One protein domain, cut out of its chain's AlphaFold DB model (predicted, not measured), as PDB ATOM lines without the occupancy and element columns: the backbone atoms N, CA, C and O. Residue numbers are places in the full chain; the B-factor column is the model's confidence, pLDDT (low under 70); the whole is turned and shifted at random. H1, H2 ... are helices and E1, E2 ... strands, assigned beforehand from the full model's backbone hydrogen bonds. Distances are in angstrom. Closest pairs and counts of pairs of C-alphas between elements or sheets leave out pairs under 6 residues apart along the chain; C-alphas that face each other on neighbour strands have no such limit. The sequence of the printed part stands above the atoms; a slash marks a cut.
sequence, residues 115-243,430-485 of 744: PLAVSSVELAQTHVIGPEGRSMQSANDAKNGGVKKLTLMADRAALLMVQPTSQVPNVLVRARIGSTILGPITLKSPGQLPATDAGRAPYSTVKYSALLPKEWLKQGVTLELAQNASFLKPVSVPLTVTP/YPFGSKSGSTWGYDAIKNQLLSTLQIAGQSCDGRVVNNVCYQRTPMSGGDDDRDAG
ATOM      1  N   PRO A 115     -34.203  16.526  59.698       74.94
ATOM      2  CA  PRO A 115     -34.488  15.475  58.735       74.94
ATOM      3  C   PRO A 115     -35.453  16.014  57.676       74.94
ATOM      4  O   PRO A 115     -36.261  16.906  57.948       74.94
ATOM      5  N   LEU A 116     -35.363  15.475  56.459       88.56
ATOM      6  CA  LEU A 116     -36.324  15.797  55.409       88.56
ATOM      7  C   LEU A 116     -37.741  15.526  55.938       88.56
ATOM      8  O   LEU A 116     -38.034  14.423  56.389       88.56
ATOM      9  N   ALA A 117     -38.620  16.519  55.865       91.12
ATOM     10  CA  ALA A 117     -40.034  16.354  56.170       91.12
ATOM     11  C   ALA A 117     -40.817  16.241  54.858       91.12
ATOM     12  O   ALA A 117     -40.686  17.081  53.964       91.12
ATOM     13  N   VAL A 118     -41.614  15.181  54.728       95.31
ATOM     14  CA  VAL A 118     -42.334  14.821  53.500       95.31
ATOM     15  C   VAL A 118     -43.830  14.776  53.791       95.31
ATOM     16  O   VAL A 118     -44.243  14.156  54.765       95.31
ATOM     17  N   SER A 119     -44.639  15.431  52.957       96.50
ATOM     18  CA  SER A 119     -46.103  15.405  53.046       96.50
ATOM     19  C   SER A 119     -46.741  14.348  52.145       96.50
ATOM     20  O   SER A 119     -47.827  13.868  52.457       96.50
ATOM     21  N   SER A 120     -46.092  13.967  51.039       97.31
ATOM     22  CA  SER A 120     -46.527  12.833  50.217       97.31
ATOM     23  C   SER A 120     -45.365  12.149  49.503       97.31
ATOM     24  O   SER A 120     -44.402  12.794  49.081       97.31
ATOM     25  N   VAL A 121     -45.496  10.834  49.347       98.56
ATOM     26  CA  VAL A 121     -44.670  10.005  48.469       98.56
ATOM     27  C   VAL A 121     -45.616   9.212  47.588       98.56
ATOM     28  O   VAL A 121     -46.547   8.593  48.087       98.56
ATOM     29  N   GLU A 122     -45.377   9.237  46.287       98.75
ATOM     30  CA  GLU A 122     -46.141   8.493  45.291       98.75
ATOM     31  C   GLU A 122     -45.182   7.802  44.334       98.75
ATOM     32  O   GLU A 122     -44.075   8.283  44.076       98.75
ATOM     33  N   LEU A 123     -45.625   6.676  43.790       98.81
ATOM     34  CA  LEU A 123     -44.904   5.920  42.785       98.81
ATOM     35  C   LEU A 123     -45.806   5.659  41.585       98.81
ATOM     36  O   LEU A 123     -47.006   5.471  41.752       98.81
ATOM     37  N   ALA A 124     -45.241   5.618  40.380       98.69
ATOM     38  CA  ALA A 124     -46.001   5.300  39.179       98.69
ATOM     39  C   ALA A 124     -45.332   4.213  38.335       98.69
ATOM     40  O   ALA A 124     -44.182   4.357  37.922       98.69
ATOM     41  N   GLN A 125     -46.077   3.137  38.070       98.25
ATOM     42  CA  GLN A 125     -45.744   2.122  37.065       98.25
ATOM     43  C   GLN A 125     -46.786   2.153  35.951       98.25
ATOM     44  O   GLN A 125     -46.594   2.876  34.988       98.25
ATOM     45  N   THR A 126     -47.896   1.425  36.087       97.56
ATOM     46  CA  THR A 126     -49.072   1.613  35.217       97.56
ATOM     47  C   THR A 126     -49.887   2.830  35.638       97.56
ATOM     48  O   THR A 126     -50.432   3.523  34.791       97.56
ATOM     49  N   HIS A 127     -49.960   3.073  36.950       98.75
ATOM     50  CA  HIS A 127     -50.763   4.106  37.599       98.75
ATOM     51  C   HIS A 127     -49.989   4.731  38.757       98.75
ATOM     52  O   HIS A 127     -49.106   4.078  39.318       98.75
ATOM     53  N   VAL A 128     -50.338   5.966  39.118       98.81
ATOM     54  CA  VAL A 128     -49.823   6.664  40.300       98.81
ATOM     55  C   VAL A 128     -50.491   6.114  41.565       98.81
ATOM     56  O   VAL A 128     -51.700   6.242  41.738       98.81
ATOM     57  N   ILE A 129     -49.710   5.528  42.469       98.75
ATOM     58  CA  ILE A 129     -50.167   4.900  43.716       98.75
ATOM     59  C   ILE A 129     -49.257   5.268  44.898       98.75
ATOM     60  O   ILE A 129     -48.142   5.759  44.715       98.75
ATOM     61  N   GLY A 130     -49.732   5.031  46.123       98.56
ATOM     62  CA  GLY A 130     -48.921   5.167  47.335       98.56
ATOM     63  C   GLY A 130     -47.908   4.019  47.509       98.56
ATOM     64  O   GLY A 130     -48.042   2.977  46.856       98.56
ATOM     65  N   PRO A 131     -46.908   4.168  48.400       98.38
ATOM     66  CA  PRO A 131     -45.938   3.119  48.740       98.38
ATOM     67  C   PRO A 131     -46.563   1.785  49.179       98.38
ATOM     68  O   PRO A 131     -46.002   0.716  48.939       98.38
ATOM     69  N   GLU A 132     -47.732   1.840  49.808       96.88
ATOM     70  CA  GLU A 132     -48.522   0.710  50.299       96.88
ATOM     71  C   GLU A 132     -49.399   0.035  49.226       96.88
ATOM     72  O   GLU A 132     -50.017  -1.010  49.479       96.88
ATOM     73  N   GLY A 133     -49.437   0.612  48.022       97.50
ATOM     74  CA  GLY A 133     -50.386   0.289  46.962       97.50
ATOM     75  C   GLY A 133     -51.703   1.058  47.092       97.50
ATOM     76  O   GLY A 133     -51.904   1.849  48.007       97.50
ATOM     77  N   ARG A 134     -52.631   0.825  46.163       97.44
ATOM     78  CA  ARG A 134     -53.959   1.454  46.148       97.44
ATOM     79  C   ARG A 134     -55.039   0.396  46.310       97.44
ATOM     80  O   ARG A 134     -55.105  -0.532  45.512       97.44
ATOM     81  N   SER A 135     -55.887   0.555  47.323       97.31
ATOM     82  CA  SER A 135     -57.044  -0.316  47.566       97.31
ATOM     83  C   SER A 135     -58.327   0.368  47.109       97.31
ATOM     84  O   SER A 135     -58.534   1.548  47.387       97.31
ATOM     85  N   MET A 136     -59.173  -0.366  46.397       97.88
ATOM     86  CA  MET A 136     -60.412   0.117  45.789       97.88
ATOM     87  C   MET A 136     -61.512  -0.929  45.966       97.88
ATOM     88  O   MET A 136     -61.234  -2.119  46.124       97.88
ATOM     89  N   GLN A 137     -62.766  -0.486  45.921       97.62
ATOM     90  CA  GLN A 137     -63.938  -1.349  46.023       97.62
ATOM     91  C   GLN A 137     -65.014  -0.863  45.058       97.62
ATOM     92  O   GLN A 137     -65.310   0.331  45.017       97.62
ATOM     93  N   SER A 138     -65.612  -1.788  44.313       97.75
ATOM     94  CA  SER A 138     -66.930  -1.596  43.713       97.75
ATOM     95  C   SER A 138     -68.041  -1.677  44.776       97.75
ATOM     96  O   SER A 138     -67.796  -1.989  45.947       97.75
ATOM     97  N   ALA A 139     -69.288  -1.411  44.385       97.62
ATOM     98  CA  ALA A 139     -70.423  -1.530  45.300       97.62
ATOM     99  C   ALA A 139     -70.605  -2.974  45.805       97.62
ATOM    100  O   ALA A 139     -70.929  -3.186  46.975       97.62
ATOM    101  N   ASN A 140     -70.380  -3.969  44.946       97.88
ATOM    102  CA  ASN A 140     -70.473  -5.379  45.306       97.88
ATOM    103  C   ASN A 140     -69.245  -5.860  46.078       97.88
ATOM    104  O   ASN A 140     -69.411  -6.641  47.011       97.88
ATOM    105  N   ASP A 141     -68.046  -5.345  45.788       97.69
ATOM    106  CA  ASP A 141     -66.879  -5.569  46.649       97.69
ATOM    107  C   ASP A 141     -67.184  -5.122  48.086       97.69
ATOM    108  O   ASP A 141     -67.025  -5.902  49.020       97.69
ATOM    109  N   ALA A 142     -67.705  -3.904  48.272       97.25
ATOM    110  CA  ALA A 142     -68.033  -3.383  49.598       97.25
ATOM    111  C   ALA A 142     -69.086  -4.239  50.326       97.25
ATOM    112  O   ALA A 142     -68.936  -4.516  51.517       97.25
ATOM    113  N   LYS A 143     -70.122  -4.707  49.615       97.31
ATOM    114  CA  LYS A 143     -71.145  -5.612  50.174       97.31
ATOM    115  C   LYS A 143     -70.575  -6.977  50.567       97.31
ATOM    116  O   LYS A 143     -70.988  -7.533  51.580       97.31
ATOM    117  N   ASN A 144     -69.647  -7.506  49.773       96.62
ATOM    118  CA  ASN A 144     -69.102  -8.854  49.931       96.62
ATOM    119  C   ASN A 144     -67.790  -8.888  50.739       96.62
ATOM    120  O   ASN A 144     -67.182  -9.948  50.867       96.62
ATOM    121  N   GLY A 145     -67.329  -7.745  51.260       94.69
ATOM    122  CA  GLY A 145     -66.036  -7.631  51.942       94.69
ATOM    123  C   GLY A 145     -64.822  -7.817  51.019       94.69
ATOM    124  O   GLY A 145     -63.727  -8.100  51.497       94.69
ATOM    125  N   GLY A 146     -65.006  -7.683  49.704       94.38
ATOM    126  CA  GLY A 146     -63.947  -7.745  48.700       94.38
ATOM    127  C   GLY A 146     -63.167  -6.434  48.596       94.38
ATOM    128  O   GLY A 146     -63.679  -5.364  48.918       94.38
ATOM    129  N   VAL A 147     -61.919  -6.508  48.131       95.00
ATOM    130  CA  VAL A 147     -61.067  -5.348  47.823       95.00
ATOM    131  C   VAL A 147     -60.231  -5.667  46.588       95.00
ATOM    132  O   VAL A 147     -59.669  -6.758  46.483       95.00
ATOM    133  N   LYS A 148     -60.099  -4.704  45.672       96.25
ATOM    134  CA  LYS A 148     -59.097  -4.740  44.599       96.25
ATOM    135  C   LYS A 148     -57.910  -3.885  44.997       96.25
ATOM    136  O   LYS A 148     -58.066  -2.712  45.327       96.25
ATOM    137  N   LYS A 149     -56.723  -4.484  44.989       95.81
ATOM    138  CA  LYS A 149     -55.478  -3.833  45.382       95.81
ATOM    139  C   LYS A 149     -54.522  -3.825  44.199       95.81
ATOM    140  O   LYS A 149     -54.172  -4.895  43.717       95.81
ATOM    141  N   LEU A 150     -54.134  -2.625  43.770       97.94
ATOM    142  CA  LEU A 150     -53.068  -2.391  42.799       97.94
ATOM    143  C   LEU A 150     -51.770  -2.109  43.555       97.94
ATOM    144  O   LEU A 150     -51.742  -1.248  44.442       97.94
ATOM    145  N   THR A 151     -50.701  -2.808  43.208       96.44
ATOM    146  CA  THR A 151     -49.396  -2.700  43.867       96.44
ATOM    147  C   THR A 151     -48.276  -2.420  42.876       96.44
ATOM    148  O   THR A 151     -48.456  -2.461  41.662       96.44
ATOM    149  N   LEU A 152     -47.101  -2.067  43.400       97.94
ATOM    150  CA  LEU A 152     -45.902  -2.004  42.574       97.94
ATOM    151  C   LEU A 152     -45.455  -3.417  42.235       97.94
ATOM    152  O   LEU A 152     -45.528  -4.308  43.071       97.94
ATOM    153  N   MET A 153     -44.900  -3.591  41.050       96.31
ATOM    154  CA  MET A 153     -44.403  -4.862  40.558       96.31
ATOM    155  C   MET A 153     -42.881  -4.882  40.512       96.31
ATOM    156  O   MET A 153     -42.248  -3.902  40.100       96.31
ATOM    157  N   ALA A 154     -42.278  -5.997  40.917       97.25
ATOM    158  CA  ALA A 154     -40.834  -6.169  40.829       97.25
ATOM    159  C   ALA A 154     -40.342  -6.188  39.370       97.25
ATOM    160  O   ALA A 154     -41.091  -6.503  38.446       97.25
ATOM    161  N   ASP A 155     -39.063  -5.865  39.156       96.75
ATOM    162  CA  ASP A 155     -38.434  -5.811  37.820       96.75
ATOM    163  C   ASP A 155     -39.153  -4.867  36.830       96.75
ATOM    164  O   ASP A 155     -39.124  -5.032  35.607       96.75
ATOM    165  N   ARG A 156     -39.783  -3.811  37.355       97.44
ATOM    166  CA  ARG A 156     -40.381  -2.738  36.557       97.44
ATOM    167  C   ARG A 156     -40.007  -1.377  37.139       97.44
ATOM    168  O   ARG A 156     -40.174  -1.131  38.328       97.44
ATOM    169  N   ALA A 157     -39.473  -0.495  36.292       97.88
ATOM    170  CA  ALA A 157     -39.094   0.859  36.691       97.88
ATOM    171  C   ALA A 157     -40.323   1.632  37.186       97.88
ATOM    172  O   ALA A 157     -41.422   1.419  36.673       97.88
ATOM    173  N   ALA A 158     -40.132   2.521  38.158       98.50
ATOM    174  CA  ALA A 158     -41.215   3.295  38.756       98.50
ATOM    175  C   ALA A 158     -40.824   4.768  38.882       98.50
ATOM    176  O   ALA A 158     -39.744   5.080  39.382       98.50
ATOM    177  N   LEU A 159     -41.690   5.684  38.457       98.81
ATOM    178  CA  LEU A 159     -41.507   7.106  38.738       98.81
ATOM    179  C   LEU A 159     -41.781   7.355  40.216       98.81
ATOM    180  O   LEU A 159     -42.912   7.203  40.652       98.81
ATOM    181  N   LEU A 160     -40.773   7.765  40.973       98.88
ATOM    182  CA  LEU A 160     -40.936   8.297  42.319       98.88
ATOM    183  C   LEU A 160     -41.289   9.782  42.234       98.88
ATOM    184  O   LEU A 160     -40.595  10.539  41.555       98.88
ATOM    185  N   MET A 161     -42.310  10.199  42.976       98.75
ATOM    186  CA  MET A 161     -42.674  11.596  43.190       98.75
ATOM    187  C   MET A 161     -42.747  11.886  44.690       98.75
ATOM    188  O   MET A 161     -43.418  11.181  45.439       98.75
ATOM    189  N   VAL A 162     -42.050  12.928  45.133       98.50
ATOM    190  CA  VAL A 162     -41.946  13.299  46.551       98.50
ATOM    191  C   VAL A 162     -42.346  14.753  46.715       98.50
ATOM    192  O   VAL A 162     -41.821  15.626  46.023       98.50
ATOM    193  N   GLN A 163     -43.244  15.023  47.658       97.56
ATOM    194  CA  GLN A 163     -43.571  16.375  48.091       97.56
ATOM    195  C   GLN A 163     -43.002  16.629  49.488       97.56
ATOM    196  O   GLN A 163     -43.550  16.141  50.476       97.56
ATOM    197  N   PRO A 164     -41.918  17.402  49.599       95.31
ATOM    198  CA  PRO A 164     -41.463  17.942  50.872       95.31
ATOM    199  C   PRO A 164     -42.496  18.903  51.491       95.31
ATOM    200  O   PRO A 164     -43.262  19.546  50.772       95.31
ATOM    201  N   THR A 165     -42.509  19.057  52.820       93.31
ATOM    202  CA  THR A 165     -43.387  20.032  53.508       93.31
ATOM    203  C   THR A 165     -42.986  21.489  53.248       93.31
ATOM    204  O   THR A 165     -43.791  22.397  53.436       93.31
ATOM    205  N   SER A 166     -41.747  21.715  52.814       86.31
ATOM    206  CA  SER A 166     -41.187  23.008  52.413       86.31
ATOM    207  C   SER A 166     -40.248  22.812  51.227       86.31
ATOM    208  O   SER A 166     -39.671  21.740  51.079       86.31
ATOM    209  N   GLN A 167     -40.048  23.836  50.395       82.44
ATOM    210  CA  GLN A 167     -39.088  23.743  49.289       82.44
ATOM    211  C   GLN A 167     -37.678  23.434  49.808       82.44
ATOM    212  O   GLN A 167     -37.213  24.054  50.764       82.44
ATOM    213  N   VAL A 168     -37.015  22.469  49.172       83.75
ATOM    214  CA  VAL A 168     -35.684  21.982  49.550       83.75
ATOM    215  C   VAL A 168     -34.815  21.874  48.297       83.75
ATOM    216  O   VAL A 168     -35.285  21.374  47.282       83.75
ATOM    217  N   PRO A 169     -33.554  22.326  48.331       78.25
ATOM    218  CA  PRO A 169     -32.750  22.473  47.118       78.25
ATOM    219  C   PRO A 169     -32.407  21.137  46.452       78.25
ATOM    220  O   PRO A 169     -32.393  21.056  45.229       78.25
ATOM    221  N   ASN A 170     -32.147  20.089  47.241       84.56
ATOM    222  CA  ASN A 170     -31.782  18.766  46.741       84.56
ATOM    223  C   ASN A 170     -32.464  17.679  47.571       84.56
ATOM    224  O   ASN A 170     -32.151  17.523  48.753       84.56
ATOM    225  N   VAL A 171     -33.342  16.901  46.938       93.25
ATOM    226  CA  VAL A 171     -33.895  15.665  47.506       93.25
ATOM    227  C   VAL A 171     -33.159  14.488  46.886       93.25
ATOM    228  O   VAL A 171     -33.016  14.423  45.666       93.25
ATOM    229  N   LEU A 172     -32.695  13.555  47.709       94.12
ATOM    230  CA  LEU A 172     -32.047  12.330  47.256       94.12
ATOM    231  C   LEU A 172     -32.859  11.119  47.691       94.12
ATOM    232  O   LEU A 172     -33.487  11.124  48.748       94.12
ATOM    233  N   VAL A 173     -32.783  10.065  46.889       97.69
ATOM    234  CA  VAL A 173     -33.325   8.747  47.211       97.69
ATOM    235  C   VAL A 173     -32.244   7.690  47.067       97.69
ATOM    236  O   VAL A 173     -31.460   7.718  46.121       97.69
ATOM    237  N   ARG A 174     -32.225   6.719  47.975       97.38
ATOM    238  CA  ARG A 174     -31.538   5.438  47.781       97.38
ATOM    239  C   ARG A 174     -32.476   4.301  48.172       97.38
ATOM    240  O   ARG A 174     -33.390   4.512  48.963       97.38
ATOM    241  N   ALA A 175     -32.271   3.113  47.627       98.12
ATOM    242  CA  ALA A 175     -33.037   1.928  48.002       98.12
ATOM    243  C   ALA A 175     -32.219   1.033  48.935       98.12
ATOM    244  O   ALA A 175     -31.024   0.836  48.719       98.12
ATOM    245  N   ARG A 176     -32.874   0.458  49.943       97.56
ATOM    246  CA  ARG A 176     -32.332  -0.581  50.818       97.56
ATOM    247  C   ARG A 176     -33.091  -1.885  50.600       97.56
ATOM    248  O   ARG A 176     -34.314  -1.913  50.700       97.56
ATOM    249  N   ILE A 177     -32.357  -2.964  50.341       94.75
ATOM    250  CA  ILE A 177     -32.880  -4.329  50.199       94.75
ATOM    251  C   ILE A 177     -32.016  -5.236  51.077       94.75
ATOM    252  O   ILE A 177     -30.876  -5.557  50.729       94.75
ATOM    253  N   GLY A 178     -32.520  -5.596  52.259       91.88
ATOM    254  CA  GLY A 178     -31.696  -6.222  53.295       91.88
ATOM    255  C   GLY A 178     -30.493  -5.336  53.650       91.88
ATOM    256  O   GLY A 178     -30.657  -4.179  54.035       91.88
ATOM    257  N   SER A 179     -29.277  -5.859  53.487       92.31
ATOM    258  CA  SER A 179     -28.027  -5.104  53.677       92.31
ATOM    259  C   SER A 179     -27.573  -4.315  52.443       92.31
ATOM    260  O   SER A 179     -26.669  -3.488  52.550       92.31
ATOM    261  N   THR A 180     -28.176  -4.555  51.276       96.00
ATOM    262  CA  THR A 180     -27.768  -3.920  50.017       96.00
ATOM    263  C   THR A 180     -28.349  -2.515  49.923       96.00
ATOM    264  O   THR A 180     -29.548  -2.329  50.130       96.00
ATOM    265  N   ILE A 181     -27.510  -1.540  49.570       96.31
ATOM    266  CA  ILE A 181     -27.906  -0.155  49.294       96.31
ATOM    267  C   ILE A 181     -27.662   0.132  47.809       96.31
ATOM    268  O   ILE A 181     -26.576  -0.138  47.300       96.31
ATOM    269  N   LEU A 182     -28.663   0.682  47.122       97.19
ATOM    270  CA  LEU A 182     -28.599   1.090  45.717       97.19
ATOM    271  C   LEU A 182     -28.843   2.601  45.600       97.19
ATOM    272  O   LEU A 182     -29.760   3.124  46.232       97.19
ATOM    273  N   GLY A 183     -28.047   3.295  44.783       94.75
ATOM    274  CA  GLY A 183     -28.071   4.760  44.660       94.75
ATOM    275  C   GLY A 183     -26.950   5.446  45.456       94.75
ATOM    276  O   GLY A 183     -25.936   4.802  45.727       94.75
ATOM    277  N   PRO A 184     -27.103   6.730  45.840       94.81
ATOM    278  CA  PRO A 184     -28.307   7.558  45.716       94.81
ATOM    279  C   PRO A 184     -28.549   8.121  44.304       94.81
ATOM    280  O   PRO A 184     -27.643   8.186  43.479       94.81
ATOM    281  N   ILE A 185     -29.780   8.563  44.047       95.75
ATOM    282  CA  ILE A 185     -30.188   9.363  42.884       95.75
ATOM    283  C   ILE A 185     -30.739  10.695  43.404       95.75
ATOM    284  O   ILE A 185     -31.541  10.715  44.338       95.75
ATOM    285  N   THR A 186     -30.335  11.804  42.786       95.44
ATOM    286  CA  THR A 186     -30.923  13.125  43.048       95.44
ATOM    287  C   THR A 186     -32.243  13.257  42.294       95.44
ATOM    288  O   THR A 186     -32.291  13.045  41.079       95.44
ATOM    289  N   LEU A 187     -33.318  13.611  42.996       97.19
ATOM    290  CA  LEU A 187     -34.606  13.884  42.372       97.19
ATOM    291  C   LEU A 187     -34.547  15.210  41.614       97.19
ATOM    292  O   LEU A 187     -34.012  16.211  42.086       97.19
ATOM    293  N   LYS A 188     -35.164  15.212  40.437       96.94
ATOM    294  CA  LYS A 188     -35.403  16.393  39.620       96.94
ATOM    295  C   LYS A 188     -36.359  17.343  40.335       96.94
ATOM    296  O   LYS A 188     -37.284  16.904  41.022       96.94
ATOM    297  N   SER A 189     -36.138  18.637  40.134       95.31
ATOM    298  CA  SER A 189     -36.975  19.704  40.691       95.31
ATOM    299  C   SER A 189     -38.412  19.666  40.136       95.31
ATOM    300  O   SER A 189     -38.635  19.077  39.075       95.31
ATOM    301  N   PRO A 190     -39.394  20.325  40.784       95.81
ATOM    302  CA  PRO A 190     -40.785  20.297  40.329       95.81
ATOM    303  C   PRO A 190     -41.019  20.783  38.894       95.81
ATOM    304  O   PRO A 190     -41.881  20.250  38.200       95.81
ATOM    305  N   GLY A 191     -40.212  21.728  38.397       94.38
ATOM    306  CA  GLY A 191     -40.286  22.194  37.004       94.38
ATOM    307  C   GLY A 191     -39.829  21.164  35.961       94.38
ATOM    308  O   GLY A 191     -39.938  21.414  34.766       94.38
ATOM    309  N   GLN A 192     -39.300  20.021  36.400       95.75
ATOM    310  CA  GLN A 192     -38.790  18.934  35.561       95.75
ATOM    311  C   GLN A 192     -39.579  17.629  35.752       95.75
ATOM    312  O   GLN A 192     -39.110  16.561  35.340       95.75
ATOM    313  N   LEU A 193     -40.747  17.699  36.400       97.12
ATOM    314  CA  LEU A 193     -41.686  16.585  36.471       97.12
ATOM    315  C   LEU A 193     -42.040  16.112  35.044       97.12
ATOM    316  O   LEU A 193     -42.147  16.953  34.145       97.12
ATOM    317  N   PRO A 194     -42.218  14.795  34.808       97.69
ATOM    318  CA  PRO A 194     -42.711  14.288  33.532       97.69
ATOM    319  C   PRO A 194     -43.939  15.051  33.037       97.69
ATOM    320  O   PRO A 194     -44.855  15.344  33.808       97.69
ATOM    321  N   ALA A 195     -43.948  15.370  31.743       97.31
ATOM    322  CA  ALA A 195     -45.074  16.049  31.122       97.31
ATOM    323  C   ALA A 195     -46.329  15.167  31.165       97.31
ATOM    324  O   ALA A 195     -46.242  13.937  31.213       97.31
ATOM    325  N   THR A 196     -47.489  15.808  31.096       96.94
ATOM    326  CA  THR A 196     -48.769  15.127  30.900       96.94
ATOM    327  C   THR A 196     -49.029  14.950  29.406       96.94
ATOM    328  O   THR A 196     -48.650  15.792  28.586       96.94
ATOM    329  N   ASP A 197     -49.660  13.849  29.031       94.56
ATOM    330  CA  ASP A 197     -50.057  13.569  27.656       94.56
ATOM    331  C   ASP A 197     -51.008  14.609  27.050       94.56
ATOM    332  O   ASP A 197     -51.681  15.367  27.754       94.56
ATOM    333  N   ALA A 198     -51.002  14.685  25.714       92.62
ATOM    334  CA  ALA A 198     -51.698  15.702  24.923       92.62
ATOM    335  C   ALA A 198     -51.381  17.163  25.329       92.62
ATOM    336  O   ALA A 198     -52.187  18.064  25.104       92.62
ATOM    337  N   GLY A 199     -50.221  17.415  25.953       90.69
ATOM    338  CA  GLY A 199     -49.816  18.755  26.397       90.69
ATOM    339  C   GLY A 199     -50.681  19.320  27.530       90.69
ATOM    340  O   GLY A 199     -50.764  20.538  27.694       90.69
ATOM    341  N   ARG A 200     -51.355  18.451  28.289       93.19
ATOM    342  CA  ARG A 200     -52.239  18.842  29.392       93.19
ATOM    343  C   ARG A 200     -51.459  19.417  30.577       93.19
ATOM    344  O   ARG A 200     -50.236  19.321  30.660       93.19
ATOM    345  N   ALA A 201     -52.194  20.022  31.513       94.00
ATOM    346  CA  ALA A 201     -51.627  20.611  32.723       94.00
ATOM    347  C   ALA A 201     -50.741  19.605  33.489       94.00
ATOM    348  O   ALA A 201     -51.059  18.409  33.514       94.00
ATOM    349  N   PRO A 202     -49.644  20.065  34.118       96.12
ATOM    350  CA  PRO A 202     -48.750  19.188  34.863       96.12
ATOM    351  C   PRO A 202     -49.481  18.538  36.040       96.12
ATOM    352  O   PRO A 202     -50.299  19.177  36.700       96.12
ATOM    353  N   TYR A 203     -49.133  17.286  36.338       97.81
ATOM    354  CA  TYR A 203     -49.687  16.545  37.477       97.81
ATOM    355  C   TYR A 203     -49.459  17.253  38.823       97.81
ATOM    356  O   TYR A 203     -50.311  17.231  39.708       97.81
ATOM    357  N   SER A 204     -48.304  17.903  38.984       97.12
ATOM    358  CA  SER A 204     -47.975  18.699  40.162       97.12
ATOM    359  C   SER A 204     -46.956  19.781  39.818       97.12
ATOM    360  O   SER A 204     -46.111  19.599  38.948       97.12
ATOM    361  N   THR A 205     -47.005  20.896  40.545       96.31
ATOM    362  CA  THR A 205     -46.019  21.988  40.473       96.31
ATOM    363  C   THR A 205     -45.075  22.017  41.676       96.31
ATOM    364  O   THR A 205     -44.217  22.894  41.765       96.31
ATOM    365  N   VAL A 206     -45.216  21.072  42.614       96.06
ATOM    366  CA  VAL A 206     -44.473  21.055  43.890       96.06
ATOM    367  C   VAL A 206     -43.718  19.751  44.155       96.06
ATOM    368  O   VAL A 206     -42.923  19.697  45.092       96.06
ATOM    369  N   LYS A 207     -43.940  18.704  43.352       97.75
ATOM    370  CA  LYS A 207     -43.328  17.384  43.551       97.75
ATOM    371  C   LYS A 207     -41.984  17.255  42.845       97.75
ATOM    372  O   LYS A 207     -41.880  17.487  41.647       97.75
ATOM    373  N   TYR A 208     -40.980  16.814  43.590       97.88
ATOM    374  CA  TYR A 208     -39.691  16.364  43.074       97.88
ATOM    375  C   TYR A 208     -39.847  14.962  42.489       97.88
ATOM    376  O   TYR A 208     -40.686  14.203  42.973       97.88
ATOM    377  N   SER A 209     -39.056  14.586  41.480       98.31
ATOM    378  CA  SER A 209     -39.230  13.276  40.839       98.31
ATOM    379  C   SER A 209     -37.959  12.590  40.353       98.31
ATOM    380  O   SER A 209     -36.983  13.232  39.979       98.31
ATOM    381  N   ALA A 210     -37.969  11.260  40.326       98.19
ATOM    382  CA  ALA A 210     -36.920  10.452  39.708       98.19
ATOM    383  C   ALA A 210     -37.512   9.154  39.157       98.19
ATOM    384  O   ALA A 210     -38.361   8.543  39.799       98.19
ATOM    385  N   LEU A 211     -37.039   8.701  37.995       98.38
ATOM    386  CA  LEU A 211     -37.352   7.357  37.518       98.38
ATOM    387  C   LEU A 211     -36.436   6.365  38.240       98.38
ATOM    388  O   LEU A 211     -35.226   6.354  38.011       98.38
ATOM    389  N   LEU A 212     -37.009   5.560  39.130       98.50
ATOM    390  CA  LEU A 212     -36.289   4.513  39.838       98.50
ATOM    391  C   LEU A 212     -35.977   3.359  38.873       98.50
ATOM    392  O   LEU A 212     -36.899   2.867  38.209       98.50
ATOM    393  N   PRO A 213     -34.714   2.897  38.802       97.56
ATOM    394  CA  PRO A 213     -34.346   1.740  37.996       97.56
ATOM    395  C   PRO A 213     -35.119   0.493  38.426       97.56
ATOM    396  O   PRO A 213     -35.360   0.280  39.616       97.56
ATOM    397  N   LYS A 214     -35.478  -0.364  37.467       97.00
ATOM    398  CA  LYS A 214     -36.269  -1.577  37.728       97.00
ATOM    399  C   LYS A 214     -35.601  -2.524  38.732       97.00
ATOM    400  O   LYS A 214     -36.287  -3.217  39.474       97.00
ATOM    401  N   GLU A 215     -34.272  -2.498  38.808       96.06
ATOM    402  CA  GLU A 215     -33.447  -3.297  39.715       96.06
ATOM    403  C   GLU A 215     -33.648  -2.918  41.190       96.06
ATOM    404  O   GLU A 215     -33.321  -3.715  42.072       96.06
ATOM    405  N   TRP A 216     -34.168  -1.715  41.463       97.38
ATOM    406  CA  TRP A 216     -34.488  -1.256  42.814       97.38
ATOM    407  C   TRP A 216     -35.830  -1.816  43.292       97.38
ATOM    408  O   TRP A 216     -36.024  -1.995  44.491       97.38
ATOM    409  N   LEU A 217     -36.755  -2.110  42.373       97.31
ATOM    410  CA  LEU A 217     -38.093  -2.587  42.701       97.31
ATOM    411  C   LEU A 217     -38.040  -4.096  42.931       97.31
ATOM    412  O   LEU A 217     -38.121  -4.904  42.004       97.31
ATOM    413  N   LYS A 218     -37.870  -4.465  44.201       95.19
ATOM    414  CA  LYS A 218     -37.866  -5.843  44.692       95.19
ATOM    415  C   LYS A 218     -38.702  -5.953  45.957       95.19
ATOM    416  O   LYS A 218     -38.921  -4.973  46.663       95.19
ATOM    417  N   GLN A 219     -39.133  -7.168  46.267       93.25
ATOM    418  CA  GLN A 219     -39.853  -7.450  47.505       93.25
ATOM    419  C   GLN A 219     -38.991  -7.094  48.722       93.25
ATOM    420  O   GLN A 219     -37.796  -7.391  48.752       93.25
ATOM    421  N   GLY A 220     -39.595  -6.427  49.707       93.19
ATOM    422  CA  GLY A 220     -38.903  -5.962  50.913       93.19
ATOM    423  C   GLY A 220     -38.033  -4.714  50.725       93.19
ATOM    424  O   GLY A 220     -37.290  -4.360  51.642       93.19
ATOM    425  N   VAL A 221     -38.096  -4.036  49.572       97.62
ATOM    426  CA  VAL A 221     -37.376  -2.772  49.383       97.62
ATOM    427  C   VAL A 221     -37.941  -1.671  50.284       97.62
ATOM    428  O   VAL A 221     -39.151  -1.491  50.419       97.62
ATOM    429  N   THR A 222     -37.040  -0.892  50.872       98.38
ATOM    430  CA  THR A 222     -37.352   0.374  51.541       98.38
ATOM    431  C   THR A 222     -36.622   1.496  50.822       98.38
ATOM    432  O   THR A 222     -35.409   1.417  50.627       98.38
ATOM    433  N   LEU A 223     -37.340   2.540  50.414       98.50
ATOM    434  CA  LEU A 223     -36.705   3.768  49.952       98.50
ATOM    435  C   LEU A 223     -36.292   4.600  51.159       98.50
ATOM    436  O   LEU A 223     -37.039   4.750  52.119       98.50
ATOM    437  N   GLU A 224     -35.102   5.165  51.094       97.44
ATOM    438  CA  GLU A 224     -34.606   6.134  52.053       97.44
ATOM    439  C   GLU A 224     -34.531   7.478  51.337       97.44
ATOM    440  O   GLU A 224     -33.871   7.584  50.301       97.44
ATOM    441  N   LEU A 225     -35.236   8.485  51.855       96.50
ATOM    442  CA  LEU A 225     -35.233   9.849  51.330       96.50
ATOM    443  C   LEU A 225     -34.407  10.759  52.235       96.50
ATOM    444  O   LEU A 225     -34.484  10.680  53.463       96.50
ATOM    445  N   ALA A 226     -33.639  11.645  51.617       91.31
ATOM    446  CA  ALA A 226     -32.721  12.547  52.293       91.31
ATOM    447  C   ALA A 226     -32.706  13.926  51.635       91.31
ATOM    448  O   ALA A 226     -33.113  14.090  50.483       91.31
ATOM    449  N   GLN A 227     -32.172  14.906  52.362       85.06
ATOM    450  CA  GLN A 227     -31.805  16.208  51.817       85.06
ATOM    451  C   GLN A 227     -30.305  16.457  51.989       85.06
ATOM    452  O   GLN A 227     -29.689  15.924  52.911       85.06
ATOM    453  N   ASN A 228     -29.721  17.268  51.102       72.50
ATOM    454  CA  ASN A 228     -28.321  17.719  51.185       72.50
ATOM    455  C   ASN A 228     -27.296  16.571  51.328       72.50
ATOM    456  O   ASN A 228     -26.353  16.667  52.101       72.50
ATOM    457  N   ALA A 229     -27.510  15.470  50.602       69.31
ATOM    458  CA  ALA A 229     -26.649  14.280  50.553       69.31
ATOM    459  C   ALA A 229     -26.474  13.485  51.867       69.31
ATOM    460  O   ALA A 229     -25.754  12.491  51.866       69.31
ATOM    461  N   SER A 230     -27.188  13.821  52.950       74.94
ATOM    462  CA  SER A 230     -27.070  13.113  54.233       74.94
ATOM    463  C   SER A 230     -28.166  12.071  54.453       74.94
ATOM    464  O   SER A 230     -29.342  12.402  54.606       74.94
ATOM    465  N   PHE A 231     -27.768  10.803  54.574       83.38
ATOM    466  CA  PHE A 231     -28.648   9.689  54.947       83.38
ATOM    467  C   PHE A 231     -28.444   9.222  56.399       83.38
ATOM    468  O   PHE A 231     -28.628   8.039  56.693       83.38
ATOM    469  N   LEU A 232     -28.044  10.114  57.315       80.50
ATOM    470  CA  LEU A 232     -27.926   9.767  58.741       80.50
ATOM    471  C   LEU A 232     -29.290   9.590  59.422       80.50
ATOM    472  O   LEU A 232     -29.445   8.717  60.271       80.50
ATOM    473  N   LYS A 233     -30.280  10.410  59.045       84.38
ATOM    474  CA  LYS A 233     -31.667  10.349  59.541       84.38
ATOM    475  C   LYS A 233     -32.649  10.342  58.356       84.38
ATOM    476  O   LYS A 233     -33.394  11.308  58.184       84.38
ATOM    477  N   PRO A 234     -32.601   9.322  57.476       91.69
ATOM    478  CA  PRO A 234     -33.412   9.316  56.271       91.69
ATOM    479  C   PRO A 234     -34.878   9.032  56.600       91.69
ATOM    480  O   PRO A 234     -35.188   8.266  57.517       91.69
ATOM    481  N   VAL A 235     -35.787   9.583  55.800       94.75
ATOM    482  CA  VAL A 235     -37.190   9.160  55.826       94.75
ATOM    483  C   VAL A 235     -37.268   7.786  55.181       94.75
ATOM    484  O   VAL A 235     -36.953   7.636  54.001       94.75
ATOM    485  N   SER A 236     -37.660   6.786  55.965       96.69
ATOM    486  CA  SER A 236     -37.812   5.409  55.495       96.69
ATOM    487  C   SER A 236     -39.219   5.191  54.952       96.69
ATOM    488  O   SER A 236     -40.202   5.423  55.651       96.69
ATOM    489  N   VAL A 237     -39.307   4.732  53.709       98.19
ATOM    490  CA  VAL A 237     -40.551   4.503  52.977       98.19
ATOM    491  C   VAL A 237     -40.555   3.050  52.487       98.19
ATOM    492  O   VAL A 237     -39.992   2.759  51.426       98.19
ATOM    493  N   PRO A 238     -41.113   2.104  53.263       98.12
ATOM    494  CA  PRO A 238     -41.233   0.719  52.821       98.12
ATOM    495  C   PRO A 238     -42.193   0.634  51.632       98.12
ATOM    496  O   PRO A 238     -43.252   1.262  51.644       98.12
ATOM    497  N   LEU A 239     -41.832  -0.143  50.608       98.00
ATOM    498  CA  LEU A 239     -42.690  -0.355  49.442       98.00
ATOM    499  C   LEU A 239     -43.368  -1.726  49.504       98.00
ATOM    500  O   LEU A 239     -42.730  -2.739  49.800       98.00
ATOM    501  N   THR A 240     -44.650  -1.774  49.148       96.06
ATOM    502  CA  THR A 240     -45.367  -3.027  48.876       96.06
ATOM    503  C   THR A 240     -45.172  -3.403  47.413       96.06
ATOM    504  O   THR A 240     -45.684  -2.722  46.522       96.06
ATOM    505  N   VAL A 241     -44.421  -4.482  47.174       96.12
ATOM    506  CA  VAL A 241     -44.020  -4.919  45.832       96.12
ATOM    507  C   VAL A 241     -44.419  -6.379  45.600       96.12
ATOM    508  O   VAL A 241     -44.027  -7.257  46.371       96.12
ATOM    509  N   THR A 242     -45.173  -6.647  44.535       95.50
ATOM    510  CA  THR A 242     -45.495  -7.991  44.042       95.50
ATOM    511  C   THR A 242     -44.327  -8.580  43.246       95.50
ATOM    512  O   THR A 242     -43.426  -7.851  42.816       95.50
ATOM    513  N   PRO A 243     -44.271  -9.909  43.058       95.81
ATOM    514  CA  PRO A 243     -43.286 -10.520  42.175       95.81
ATOM    515  C   PRO A 243     -43.373  -9.997  40.744       95.81
ATOM    516  O   PRO A 243     -44.391  -9.457  40.318       95.81
ATOM    517  N   TYR A 430     -66.595   3.042  38.906       96.88
ATOM    518  CA  TYR A 430     -66.600   4.344  38.229       96.88
ATOM    519  C   TYR A 430     -67.772   4.466  37.241       96.88
ATOM    520  O   TYR A 430     -67.898   3.639  36.337       96.88
ATOM    521  N   PRO A 431     -68.621   5.505  37.364       95.44
ATOM    522  CA  PRO A 431     -69.807   5.665  36.524       95.44
ATOM    523  C   PRO A 431     -69.461   5.783  35.040       95.44
ATOM    524  O   PRO A 431     -68.393   6.289  34.683       95.44
ATOM    525  N   PHE A 432     -70.385   5.354  34.176       92.38
ATOM    526  CA  PHE A 432     -70.282   5.440  32.709       92.38
ATOM    527  C   PHE A 432     -69.070   4.713  32.097       92.38
ATOM    528  O   PHE A 432     -68.595   5.113  31.034       92.38
ATOM    529  N   GLY A 433     -68.490   3.730  32.798       93.38
ATOM    530  CA  GLY A 433     -67.226   3.118  32.373       93.38
ATOM    531  C   GLY A 433     -66.067   4.127  32.303       93.38
ATOM    532  O   GLY A 433     -65.110   3.945  31.550       93.38
ATOM    533  N   SER A 434     -66.165   5.232  33.050       94.56
ATOM    534  CA  SER A 434     -65.171   6.307  33.054       94.56
ATOM    535  C   SER A 434     -63.954   5.984  33.924       94.56
ATOM    536  O   SER A 434     -63.913   4.986  34.647       94.56
ATOM    537  N   LYS A 435     -62.966   6.880  33.885       95.56
ATOM    538  CA  LYS A 435     -61.810   6.921  34.792       95.56
ATOM    539  C   LYS A 435     -61.973   7.940  35.930       95.56
ATOM    540  O   LYS A 435     -60.982   8.383  36.502       95.56
ATOM    541  N   SER A 436     -63.204   8.334  36.266       95.50
ATOM    542  CA  SER A 436     -63.484   9.432  37.211       95.50
ATOM    543  C   SER A 436     -62.943   9.243  38.633       95.50
ATOM    544  O   SER A 436     -62.602  10.227  39.283       95.50
ATOM    545  N   GLY A 437     -62.832   8.004  39.115       94.94
ATOM    546  CA  GLY A 437     -62.187   7.680  40.397       94.94
ATOM    547  C   GLY A 437     -60.782   7.086  40.257       94.94
ATOM    548  O   GLY A 437     -60.151   6.765  41.267       94.94
ATOM    549  N   SER A 438     -60.295   6.943  39.021       97.69
ATOM    550  CA  SER A 438     -58.985   6.369  38.743       97.69
ATOM    551  C   SER A 438     -57.878   7.380  39.009       97.69
ATOM    552  O   SER A 438     -58.004   8.577  38.749       97.69
ATOM    553  N   THR A 439     -56.746   6.876  39.479       98.12
ATOM    554  CA  THR A 439     -55.475   7.606  39.458       98.12
ATOM    555  C   THR A 439     -54.947   7.759  38.034       98.12
ATOM    556  O   THR A 439     -55.395   7.075  37.110       98.12
ATOM    557  N   TRP A 440     -54.015   8.696  37.845       98.38
ATOM    558  CA  TRP A 440     -53.368   8.923  36.553       98.38
ATOM    559  C   TRP A 440     -52.493   7.733  36.170       98.38
ATOM    560  O   TRP A 440     -51.874   7.112  37.036       98.38
ATOM    561  N   GLY A 441     -52.425   7.441  34.875       98.19
ATOM    562  CA  GLY A 441     -51.521   6.443  34.324       98.19
ATOM    563  C   GLY A 441     -50.085   6.961  34.199       98.19
ATOM    564  O   GLY A 441     -49.821   8.159  34.348       98.19
ATOM    565  N   TYR A 442     -49.147   6.072  33.884       98.38
ATOM    566  CA  TYR A 442     -47.763   6.442  33.585       98.38
ATOM    567  C   TYR A 442     -47.171   5.558  32.484       98.38
ATOM    568  O   TYR A 442     -47.358   4.344  32.468       98.38
ATOM    569  N   ASP A 443     -46.446   6.185  31.561       98.00
ATOM    570  CA  ASP A 443     -45.630   5.517  30.554       98.00
ATOM    571  C   ASP A 443     -44.154   5.789  30.865       98.00
ATOM    572  O   ASP A 443     -43.661   6.910  30.705       98.00
ATOM    573  N   ALA A 444     -43.436   4.761  31.324       96.94
ATOM    574  CA  ALA A 444     -42.040   4.900  31.731       96.94
ATOM    575  C   ALA A 444     -41.072   5.073  30.551       96.94
ATOM    576  O   ALA A 444     -39.966   5.578  30.740       96.94
ATOM    577  N   ILE A 445     -41.467   4.658  29.344       95.69
ATOM    578  CA  ILE A 445     -40.610   4.696  28.152       95.69
ATOM    579  C   ILE A 445     -40.659   6.087  27.531       95.69
ATOM    580  O   ILE A 445     -39.618   6.682  27.256       95.69
ATOM    581  N   LYS A 446     -41.863   6.642  27.376       95.19
ATOM    582  CA  LYS A 446     -42.051   8.044  26.987       95.19
ATOM    583  C   LYS A 446     -41.781   9.016  28.127       95.19
ATOM    584  O   LYS A 446     -41.668  10.213  27.880       95.19
ATOM    585  N   ASN A 447     -41.662   8.505  29.354       96.06
ATOM    586  CA  ASN A 447     -41.551   9.288  30.574       96.06
ATOM    587  C   ASN A 447     -42.652  10.363  30.625       96.06
ATOM    588  O   ASN A 447     -42.370  11.562  30.669       96.06
ATOM    589  N   GLN A 448     -43.905   9.908  30.566       97.19
ATOM    590  CA  GLN A 448     -45.091  10.753  30.454       97.19
ATOM    591  C   GLN A 448     -46.185  10.280  31.415       97.19
ATOM    592  O   GLN A 448     -46.451   9.084  31.533       97.19
ATOM    593  N   LEU A 449     -46.819  11.225  32.102       98.19
ATOM    594  CA  LEU A 449     -47.995  10.982  32.933       98.19
ATOM    595  C   LEU A 449     -49.259  11.030  32.066       98.19
ATOM    596  O   LEU A 449     -49.363  11.856  31.161       98.19
ATOM    597  N   LEU A 450     -50.207  10.138  32.339       97.56
ATOM    598  CA  LEU A 450     -51.399   9.932  31.518       97.56
ATOM    599  C   LEU A 450     -52.631  10.351  32.315       97.56
ATOM    600  O   LEU A 450     -53.023   9.681  33.274       97.56
ATOM    601  N   SER A 451     -53.213  11.495  31.967       96.12
ATOM    602  CA  SER A 451     -54.322  12.053  32.741       96.12
ATOM    603  C   SER A 451     -55.653  11.372  32.419       96.12
ATOM    604  O   SER A 451     -55.921  11.006  31.278       96.12
ATOM    605  N   THR A 452     -56.510  11.239  33.433       95.56
ATOM    606  CA  THR A 452     -57.847  10.632  33.318       95.56
ATOM    607  C   THR A 452     -58.900  11.568  32.727       95.56
ATOM    608  O   THR A 452     -60.017  11.137  32.438       95.56
ATOM    609  N   LEU A 453     -58.577  12.853  32.571       94.38
ATOM    610  CA  LEU A 453     -59.487  13.865  32.036       94.38
ATOM    611  C   LEU A 453     -59.646  13.718  30.527       94.38
ATOM    612  O   LEU A 453     -58.719  13.278  29.857       94.38
ATOM    613  N   GLN A 454     -60.776  14.136  29.973       93.25
ATOM    614  CA  GLN A 454     -60.921  14.139  28.520       93.25
ATOM    615  C   GLN A 454     -59.984  15.163  27.860       93.25
ATOM    616  O   GLN A 454     -59.703  16.224  28.429       93.25
ATOM    617  N   ILE A 455     -59.493  14.852  26.657       93.06
ATOM    618  CA  ILE A 455     -58.652  15.773  25.881       93.06
ATOM    619  C   ILE A 455     -59.503  16.956  25.398       93.06
ATOM    620  O   ILE A 455     -60.616  16.788  24.898       93.06
ATOM    621  N   ALA A 456     -58.977  18.175  25.535       89.44
ATOM    622  CA  ALA A 456     -59.683  19.385  25.127       89.44
ATOM    623  C   ALA A 456     -60.083  19.327  23.640       89.44
ATOM    624  O   ALA A 456     -59.256  19.056  22.773       89.44
ATOM    625  N   GLY A 457     -61.358  19.598  23.352       86.62
ATOM    626  CA  GLY A 457     -61.920  19.545  21.999       86.62
ATOM    627  C   GLY A 457     -62.466  18.175  21.579       86.62
ATOM    628  O   GLY A 457     -63.191  18.112  20.590       86.62
ATOM    629  N   GLN A 458     -62.192  17.102  22.328       89.44
ATOM    630  CA  GLN A 458     -62.870  15.818  22.131       89.44
ATOM    631  C   GLN A 458     -64.238  15.809  22.829       89.44
ATOM    632  O   GLN A 458     -64.450  16.484  23.841       89.44
ATOM    633  N   SER A 459     -65.192  15.054  22.274       88.25
ATOM    634  CA  SER A 459     -66.541  14.962  22.838       88.25
ATOM    635  C   SER A 459     -66.520  14.264  24.196       88.25
ATOM    636  O   SER A 459     -65.894  13.220  24.366       88.25
ATOM    637  N   CYS A 460     -67.258  14.820  25.151       85.94
ATOM    638  CA  CYS A 460     -67.525  14.174  26.433       85.94
ATOM    639  C   CYS A 460     -68.681  13.181  26.367       85.94
ATOM    640  O   CYS A 460     -68.804  12.360  27.269       85.94
ATOM    641  N   ASP A 461     -69.538  13.288  25.343       85.38
ATOM    642  CA  ASP A 461     -70.651  12.364  25.098       85.38
ATOM    643  C   ASP A 461     -71.466  12.063  26.380       85.38
ATOM    644  O   ASP A 461     -71.709  10.927  26.766       85.38
ATOM    645  N   GLY A 462     -71.795  13.132  27.122       78.56
ATOM    646  CA  GLY A 462     -72.580  13.080  28.364       78.56
ATOM    647  C   GLY A 462     -71.850  12.584  29.622       78.56
ATOM    648  O   GLY A 462     -72.428  12.635  30.706       78.56
ATOM    649  N   ARG A 463     -70.582  12.163  29.530       83.44
ATOM    650  CA  ARG A 463     -69.802  11.538  30.620       83.44
ATOM    651  C   ARG A 463     -69.198  12.546  31.594       83.44
ATOM    652  O   ARG A 463     -67.980  12.654  31.750       83.44
ATOM    653  N   VAL A 464     -70.065  13.306  32.249       88.56
ATOM    654  CA  VAL A 464     -69.672  14.334  33.214       88.56
ATOM    655  C   VAL A 464     -69.939  13.837  34.629       88.56
ATOM    656  O   VAL A 464     -71.078  13.584  35.010       88.56
ATOM    657  N   VAL A 465     -68.880  13.730  35.428       91.62
ATOM    658  CA  VAL A 465     -68.949  13.352  36.843       91.62
ATOM    659  C   VAL A 465     -68.505  14.559  37.654       91.62
ATOM    660  O   VAL A 465     -67.377  15.021  37.510       91.62
ATOM    661  N   ASN A 466     -69.398  15.101  38.486       92.44
ATOM    662  CA  ASN A 466     -69.142  16.304  39.291       92.44
ATOM    663  C   ASN A 466     -68.620  17.495  38.459       92.44
ATOM    664  O   ASN A 466     -67.647  18.141  38.835       92.44
ATOM    665  N   ASN A 467     -69.259  17.775  37.316       91.75
ATOM    666  CA  ASN A 467     -68.868  18.822  36.357       91.75
ATOM    667  C   ASN A 467     -67.483  18.639  35.706       91.75
ATOM    668  O   ASN A 467     -66.975  19.566  35.079       91.75
ATOM    669  N   VAL A 468     -66.888  17.449  35.808       93.38
ATOM    670  CA  VAL A 468     -65.615  17.106  35.168       93.38
ATOM    671  C   VAL A 468     -65.835  16.015  34.128       93.38
ATOM    672  O   VAL A 468     -66.538  15.034  34.369       93.38
ATOM    673  N   CYS A 469     -65.229  16.201  32.960       93.38
ATOM    674  CA  CYS A 469     -65.276  15.242  31.872       93.38
ATOM    675  C   CYS A 469     -64.054  14.323  31.911       93.38
ATOM    676  O   CYS A 469     -62.913  14.791  31.868       93.38
ATOM    677  N   TYR A 470     -64.309  13.020  31.986       94.56
ATOM    678  CA  TYR A 470     -63.285  11.986  32.093       94.56
ATOM    679  C   TYR A 470     -63.254  11.114  30.840       94.56
ATOM    680  O   TYR A 470     -64.289  10.871  30.218       94.56
ATOM    681  N   GLN A 471     -62.070  10.598  30.520       94.56
ATOM    682  CA  GLN A 471     -61.909   9.519  29.550       94.56
ATOM    683  C   GLN A 471     -62.606   8.252  30.047       94.56
ATOM    684  O   GLN A 471     -62.730   8.017  31.259       94.56
ATOM    685  N   ARG A 472     -63.024   7.404  29.110       93.56
ATOM    686  CA  ARG A 472     -63.448   6.033  29.405       93.56
ATOM    687  C   ARG A 472     -62.262   5.091  29.481       93.56
ATOM    688  O   ARG A 472     -61.182   5.388  28.997       93.56
ATOM    689  N   THR A 473     -62.469   3.932  30.088       96.44
ATOM    690  CA  THR A 473     -61.538   2.803  29.954       96.44
ATOM    691  C   THR A 473     -61.719   2.103  28.593       96.44
ATOM    692  O   THR A 473     -62.829   2.145  28.047       96.44
ATOM    693  N   PRO A 474     -60.701   1.408  28.036       95.88
ATOM    694  CA  PRO A 474     -60.851   0.561  26.849       95.88
ATOM    695  C   PRO A 474     -62.063  -0.382  26.902       95.88
ATOM    696  O   PRO A 474     -62.739  -0.563  25.893       95.88
ATOM    697  N   MET A 475     -62.445  -0.865  28.090       97.19
ATOM    698  CA  MET A 475     -63.636  -1.713  28.299       97.19
ATOM    699  C   MET A 475     -64.985  -0.973  28.215       97.19
ATOM    700  O   MET A 475     -66.006  -1.506  28.636       97.19
ATOM    701  N   SER A 476     -64.996   0.264  27.724       94.25
ATOM    702  CA  SER A 476     -66.201   1.052  27.444       94.25
ATOM    703  C   SER A 476     -66.010   1.969  26.221       94.25
ATOM    704  O   SER A 476     -66.715   2.967  26.078       94.25
ATOM    705  N   GLY A 477     -65.045   1.664  25.342       88.38
ATOM    706  CA  GLY A 477     -64.719   2.482  24.165       88.38
ATOM    707  C   GLY A 477     -63.736   3.629  24.435       88.38
ATOM    708  O   GLY A 477     -63.671   4.574  23.658       88.38
ATOM    709  N   GLY A 478     -62.981   3.574  25.536       87.06
ATOM    710  CA  GLY A 478     -62.003   4.603  25.914       87.06
ATOM    711  C   GLY A 478     -60.817   4.755  24.976       87.06
ATOM    712  O   GLY A 478     -60.196   5.809  24.946       87.06
ATOM    713  N   ASP A 479     -60.548   3.761  24.132       88.12
ATOM    714  CA  ASP A 479     -59.528   3.913  23.103       88.12
ATOM    715  C   ASP A 479     -59.840   5.094  22.163       88.12
ATOM    716  O   ASP A 479     -58.905   5.742  21.704       88.12
ATOM    717  N   ASP A 480     -61.102   5.463  21.929       88.25
ATOM    718  CA  ASP A 480     -61.444   6.651  21.126       88.25
ATOM    719  C   ASP A 480     -61.114   7.985  21.826       88.25
ATOM    720  O   ASP A 480     -61.001   9.018  21.167       88.25
ATOM    721  N   ASP A 481     -60.927   7.967  23.149       90.88
ATOM    722  CA  ASP A 481     -60.630   9.138  23.987       90.88
ATOM    723  C   ASP A 481     -59.103   9.394  24.123       90.88
ATOM    724  O   ASP A 481     -58.654  10.310  24.823       90.88
ATOM    725  N   ARG A 482     -58.272   8.564  23.470       91.62
ATOM    726  CA  ARG A 482     -56.804   8.632  23.534       91.62
ATOM    727  C   ARG A 482     -56.224   9.756  22.672       91.62
ATOM    728  O   ARG A 482     -56.824  10.212  21.697       91.62
ATOM    729  N   ASP A 483     -54.975  10.126  22.947       91.56
ATOM    730  CA  ASP A 483     -54.147  10.858  21.982       91.56
ATOM    731  C   ASP A 483     -53.670   9.895  20.882       91.56
ATOM    732  O   ASP A 483     -52.594   9.301  20.976       91.56
ATOM    733  N   ALA A 484     -54.495   9.711  19.846       89.62
ATOM    734  CA  ALA A 484     -54.252   8.744  18.771       89.62
ATOM    735  C   ALA A 484     -53.010   9.060  17.916       89.62
ATOM    736  O   ALA A 484     -52.490   8.177  17.233       89.62
ATOM    737  N   GLY A 485     -52.512  10.302  17.960       90.12
ATOM    738  CA  GLY A 485     -51.228  10.658  17.359       90.12
ATOM    739  C   GLY A 485     -50.049  10.082  18.141       90.12
ATOM    740  O   GLY A 485     -48.988   9.841  17.580       90.12
TER     741      GLY A 485
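AT A GLANCE: This is residues 115 to 243 and 430 to 485 of the 744 residues of the protein "Dictomallein" of Amantichitinum ursilacus (UniProt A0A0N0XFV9). With little regular structure, two antiparallel sheets, E6-E5-E8-E9 and E1-E4-E7, make a sandwich, strands crossed; E2, H1 and E3 form an arm, hairpin E10-E11 lies nearer the middle, by the end of E1, and H2 with much of the loop of residues 451 to 477 makes the far end. The 185 printed residues, 70 in named elements, run E1, E2, H1, E3 to E11, H2: mostly strand, compact, radius of gyration of the C-alphas 17.8 A, spans 54 by 40 by 28 A.

IN THESE COORDINATES: E1, residues 118 to 124, begins at C-alpha 118 (-42.334, 14.821, 53.500). Then come E2, 134 to 136; H1, 139 to 144; E3, 148 to 150; E4, 158 to 164; E5, 171 to 177, 20.2 A; E6, 180 to 186; E7, 208 to 212; E8, 222 to 227; E9, 230 to 238; E10, 441 to 443; E11, 448 to 450; H2, 478 to 481, ending at (-60.630, 9.138, 23.987).

HOW THE PARTS SIT: Antiparallel neighbours E1 and E4 have N 122 and O 161 within hydrogen-bond range, 2.9 A. H1's O i to N i+4 pairs are within range; H2 is too short for one.

THE WHOLE: Residues 244 to 429 are cut out, a 27.9 A C-alpha gap. Links E6 to E7 and E11 to H2 are long. Residue 229 is under pLDDT 70.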